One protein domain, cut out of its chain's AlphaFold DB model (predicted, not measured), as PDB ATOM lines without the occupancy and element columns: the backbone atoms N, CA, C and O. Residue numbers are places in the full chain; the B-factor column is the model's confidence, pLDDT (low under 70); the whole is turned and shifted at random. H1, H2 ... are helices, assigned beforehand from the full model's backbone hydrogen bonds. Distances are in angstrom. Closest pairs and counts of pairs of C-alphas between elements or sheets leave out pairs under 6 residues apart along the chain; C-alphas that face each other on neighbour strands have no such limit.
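Overview. This is residues 2 to 42 of the 288 residues of an uncharacterized protein of viral metagenome (UniProt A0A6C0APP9). One long straight helix, H1, forms the shaft of an open hook, and a short helix, H2, is its turned tip, reached by residues 28 to 31. The two helices do not pack on each other, and there is no core. The printed part has 41 residues with two named helices, H1 then H2, and no named strand; the class is all helix. It is extended, with a radius of gyration of the C-alphas of 16.0 A and spans of 47 by 23 by 8 A.

Along the chain. H1 covers residues 2 to 27, from C-alpha 2 at (371.206, 251.351, 338.694) to C-alpha 27 at (351.042, 221.030, 327.578), 38.1 A. H2 covers residues 32 to 39 and ends with C-alpha 39 at (337.567, 221.332, 343.725).

Arrangement. H1 and H2 are apart, joined by a tight link of 4 residues. O i to N i+4 pairs are within hydrogen-bond range in 21 of 22 cases in H1 and 3 of 4 in H2.

Size, cuts and confidence. The C-alphas farthest apart, of Arg 2 and Ala 36, are 47.4 A apart. Residues 2 to 42 stand free. The printed part has no cut. Its mean pLDDT is 74.3; residues 27 to 42 are under 70.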
ATOM      1  N   ARG A   2     371.006 252.791 338.403       77.94
ATOM      2  CA  ARG A   2     371.206 251.351 338.694       77.94
ATOM      3  C   ARG A   2     369.972 250.624 339.261       77.94
ATOM      4  O   ARG A   2     369.784 249.448 338.986       77.94
ATOM      5  N   THR A   3     369.101 251.321 339.985       81.00
ATOM      6  CA  THR A   3     367.875 250.757 340.585       81.00
ATOM      7  C   THR A   3     366.804 250.384 339.557       81.00
ATOM      8  O   THR A   3     366.145 249.360 339.706       81.00
ATOM      9  N   LEU A   4     366.684 251.149 338.468       83.88
ATOM     10  CA  LEU A   4     365.759 250.849 337.366       83.88
ATOM     11  C   LEU A   4     366.139 249.559 336.621       83.88
ATOM     12  O   LEU A   4     365.260 248.802 336.216       83.88
ATOM     13  N   GLY A   5     367.440 249.271 336.501       92.06
ATOM     14  CA  GLY A   5     367.927 248.040 335.872       92.06
ATOM     15  C   GLY A   5     367.566 246.782 336.663       92.06
ATOM     16  O   GLY A   5     367.181 245.776 336.072       92.06
ATOM     17  N   VAL A   6     367.621 246.851 337.998       92.31
ATOM     18  CA  VAL A   6     367.261 245.715 338.860       92.31
ATOM     19  C   VAL A   6     365.771 245.413 338.743       92.31
ATOM     20  O   VAL A   6     365.421 244.266 338.504       92.31
ATOM     21  N   ILE A   7     364.909 246.435 338.821       93.50
ATOM     22  CA  ILE A   7     363.449 246.273 338.724       93.50
ATOM     23  C   ILE A   7     363.044 245.684 337.363       93.50
ATOM     24  O   ILE A   7     362.218 244.772 337.306       93.50
ATOM     25  N   GLY A   8     363.657 246.152 336.270       95.12
ATOM     26  CA  GLY A   8     363.409 245.608 334.933       95.12
ATOM     27  C   GLY A   8     363.790 244.128 334.812       95.12
ATOM     28  O   GLY A   8     363.031 243.337 334.251       95.12
ATOM     29  N   LEU A   9     364.924 243.731 335.402       94.62
ATOM     30  CA  LEU A   9     365.367 242.337 335.420       94.62
ATOM     31  C   LEU A   9     364.407 241.447 336.224       94.62
ATOM     32  O   LEU A   9     364.078 240.348 335.770       94.62
ATOM     33  N   THR A  10     363.920 241.905 337.383       96.00
ATOM     34  CA  THR A  10     362.972 241.128 338.198       96.00
ATOM     35  C   THR A  10     361.656 240.901 337.468       96.00
ATOM     36  O   THR A  10     361.144 239.782 337.476       96.00
ATOM     37  N   ILE A  11     361.122 241.928 336.801       96.56
ATOM     38  CA  ILE A  11     359.873 241.819 336.031       96.56
ATOM     39  C   ILE A  11     360.038 240.820 334.881       96.56
ATOM     40  O   ILE A  11     359.183 239.953 334.689       96.56
ATOM     41  N   LEU A  12     361.154 240.887 334.153       96.56
ATOM     42  CA  LEU A  12     361.436 239.964 333.053       96.56
ATOM     43  C   LEU A  12     361.559 238.517 333.552       96.56
ATOM     44  O   LEU A  12     361.018 237.601 332.936       96.56
ATOM     45  N   LEU A  13     362.198 238.307 334.705       96.31
ATOM     46  CA  LEU A  13     362.338 236.986 335.318       96.31
ATOM     47  C   LEU A  13     360.972 236.413 335.738       96.31
ATOM     48  O   LEU A  13     360.684 235.250 335.451       96.31
ATOM     49  N   ILE A  14     360.100 237.233 336.335       96.44
ATOM     50  CA  ILE A  14     358.726 236.833 336.685       96.44
ATOM     51  C   ILE A  14     357.940 236.444 335.428       96.44
ATOM     52  O   ILE A  14     357.317 235.384 335.411       96.44
ATOM     53  N   LEU A  15     358.008 237.240 334.357       96.38
ATOM     54  CA  LEU A  15     357.323 236.934 333.097       96.38
ATOM     55  C   LEU A  15     357.815 235.627 332.469       96.38
ATOM     56  O   LEU A  15     357.002 234.835 331.997       96.38
ATOM     57  N   VAL A  16     359.123 235.357 332.511       96.31
ATOM     58  CA  VAL A  16     359.685 234.087 332.029       96.31
ATOM     59  C   VAL A  16     359.180 232.912 332.865       96.31
ATOM     60  O   VAL A  16     358.820 231.885 332.293       96.31
ATOM     61  N   ILE A  17     359.106 233.046 334.192       94.69
ATOM     62  CA  ILE A  17     358.547 231.995 335.056       94.69
ATOM     63  C   ILE A  17     357.077 231.755 334.714       94.69
ATOM     64  O   ILE A  17     356.707 230.605 334.495       94.69
ATOM     65  N   VAL A  18     356.270 232.816 334.613       94.50
ATOM     66  CA  VAL A  18     354.840 232.723 334.283       94.50
ATOM     67  C   VAL A  18     354.642 232.068 332.919       94.50
ATOM     68  O   VAL A  18     353.849 231.137 332.804       94.50
ATOM     69  N   TYR A  19     355.406 232.480 331.907       93.38
ATOM     70  CA  TYR A  19     355.344 231.901 330.568       93.38
ATOM     71  C   TYR A  19     355.740 230.422 330.566       93.38
ATOM     72  O   TYR A  19     355.038 229.593 329.991       93.38
ATOM     73  N   GLN A  20     356.820 230.061 331.262       91.12
ATOM     74  CA  GLN A  20     357.220 228.662 331.401       91.12
ATOM     75  C   GLN A  20     356.139 227.858 332.119       91.12
ATOM     76  O   GLN A  20     355.785 226.783 331.645       91.12
ATOM     77  N   THR A  21     355.563 228.366 333.212       89.12
ATOM     78  CA  THR A  21     354.454 227.684 333.890       89.12
ATOM     79  C   THR A  21     353.229 227.563 332.998       89.12
ATOM     80  O   THR A  21     352.666 226.483 332.955       89.12
ATOM     81  N   TYR A  22     352.878 228.596 332.234       90.19
ATOM     82  CA  TYR A  22     351.733 228.607 331.328       90.19
ATOM     83  C   TYR A  22     351.883 227.564 330.213       90.19
ATOM     84  O   TYR A  22     351.033 226.686 330.059       90.19
ATOM     85  N   VAL A  23     353.025 227.567 329.519       88.31
ATOM     86  CA  VAL A  23     353.350 226.577 328.480       88.31
ATOM     87  C   VAL A  23     353.432 225.164 329.068       88.31
ATOM     88  O   VAL A  23     353.022 224.189 328.435       88.31
ATOM     89  N   LEU A  24     353.928 225.028 330.302       82.94
ATOM     90  CA  LEU A  24     353.939 223.752 331.013       82.94
ATOM     91  C   LEU A  24     352.529 223.283 331.382       82.94
ATOM     92  O   LEU A  24     352.270 222.088 331.275       82.94
ATOM     93  N   THR A  25     351.634 224.178 331.794       73.56
ATOM     94  CA  THR A  25     350.265 223.839 332.206       73.56
ATOM     95  C   THR A  25     349.333 223.577 331.033       73.56
ATOM     96  O   THR A  25     348.446 222.741 331.162       73.56
ATOM     97  N   GLU A  26     349.540 224.218 329.883       70.75
ATOM     98  CA  GLU A  26     348.738 223.926 328.689       70.75
ATOM     99  C   GLU A  26     349.220 222.663 327.955       70.75
ATOM    100  O   GLU A  26     348.432 221.991 327.294       70.75
ATOM    101  N   GLY A  27     350.490 222.273 328.131       57.16
ATOM    102  CA  GLY A  27     351.042 221.030 327.578       57.16
ATOM    103  C   GLY A  27     350.926 219.797 328.485       57.16
ATOM    104  O   GLY A  27     351.004 218.668 327.996       57.16
ATOM    105  N   PHE A  28     350.752 219.975 329.798       48.62
ATOM    106  CA  PHE A  28     350.458 218.887 330.731       48.62
ATOM    107  C   PHE A  28     348.964 218.875 331.027       48.62
ATOM    108  O   PHE A  28     348.474 219.634 331.858       48.62
ATOM    109  N   GLY A  29     348.238 217.955 330.390       50.84
ATOM    110  CA  GLY A  29     346.938 217.543 330.897       50.84
ATOM    111  C   GLY A  29     347.095 217.159 332.367       50.84
ATOM    112  O   GLY A  29     347.740 216.161 332.676       50.84
ATOM    113  N   PHE A  30     346.570 217.994 333.264       46.41
ATOM    114  CA  PHE A  30     346.534 217.705 334.691       46.41
ATOM    115  C   PHE A  30     345.943 216.311 334.899       46.41
ATOM    116  O   PHE A  30     344.836 216.037 334.420       46.41
ATOM    117  N   ASP A  31     346.682 215.472 335.629       49.38
ATOM    118  CA  ASP A  31     346.201 214.207 336.169       49.38
ATOM    119  C   ASP A  31     344.798 214.436 336.768       49.38
ATOM    120  O   ASP A  31     344.632 215.353 337.586       49.38
ATOM    121  N   PRO A  32     343.769 213.664 336.375       56.53
ATOM    122  CA  PRO A  32     342.401 213.852 336.866       56.53
ATOM    123  C   PRO A  32     342.317 213.792 338.401       56.53
ATOM    124  O   PRO A  32     341.463 214.438 339.003       56.53
ATOM    125  N   SER A  33     343.273 213.124 339.047       51.00
ATOM    126  CA  SER A  33     343.402 213.047 340.502       51.00
ATOM    127  C   SER A  33     343.732 214.388 341.170       51.00
ATOM    128  O   SER A  33     343.290 214.629 342.292       51.00
ATOM    129  N   LEU A  34     344.463 215.293 340.504       49.91
ATOM    130  CA  LEU A  34     344.736 216.630 341.055       49.91
ATOM    131  C   LEU A  34     343.533 217.574 340.885       49.91
ATOM    132  O   LEU A  34     343.333 218.461 341.712       49.91
ATOM    133  N   LYS A  35     342.697 217.351 339.858       51.16
ATOM    134  CA  LYS A  35     341.456 218.117 339.637       51.16
ATOM    135  C   LYS A  35     340.458 217.916 340.780       51.16
ATOM    136  O   LYS A  35     339.890 218.892 341.262       51.16
ATOM    137  N   ALA A  36     340.336 216.689 341.287       53.12
ATOM    138  CA  ALA A  36     339.472 216.378 342.427       53.12
ATOM    139  C   ALA A  36     339.910 217.076 343.733       53.12
ATOM    140  O   ALA A  36     339.076 217.425 344.568       53.12
ATOM    141  N   VAL A  37     341.214 217.315 343.917       49.72
ATOM    142  CA  VAL A  37     341.747 217.977 345.123       49.72
ATOM    143  C   VAL A  37     341.557 219.494 345.067       49.72
ATOM    144  O   VAL A  37     341.309 220.114 346.101       49.72
ATOM    145  N   ILE A  38     341.616 220.091 343.874       48.09
ATOM    146  CA  ILE A  38     341.427 221.539 343.697       48.09
ATOM    147  C   ILE A  38     339.949 221.924 343.878       48.09
ATOM    148  O   ILE A  38     339.673 222.927 344.535       48.09
ATOM    149  N   CYS A  39     338.992 221.094 343.442       45.06
ATOM    150  CA  CYS A  39     337.567 221.332 343.725       45.06
ATOM    151  C   CYS A  39     337.231 221.276 345.222       45.06
ATOM    152  O   CYS A  39     336.312 221.945 345.682       45.06
ATOM    153  N   LYS A  40     337.997 220.515 346.012       47.22
ATOM    154  CA  LYS A  40     337.707 220.301 347.436       47.22
ATOM    155  C   LYS A  40     338.154 221.448 348.349       47.22
ATOM    156  O   LYS A  40     337.840 221.415 349.536       47.22
ATOM    157  N   LYS A  41     338.915 222.427 347.839       41.38
ATOM    158  CA  LYS A  41     339.577 223.448 348.675       41.38
ATOM    159  C   LYS A  41     339.253 224.902 348.326       41.38
ATOM    160  O   LYS A  41     339.797 225.792 348.972       41.38
ATOM    161  N   VAL A  42     338.360 225.153 347.368       45.50
ATOM    162  CA  VAL A  42     337.859 226.506 347.078       45.50
ATOM    163  C   VAL A  42     336.531 226.702 347.804       45.50
ATOM    164  O   VAL A  42     335.449 226.615 347.235       45.50
TER     165      VAL A  42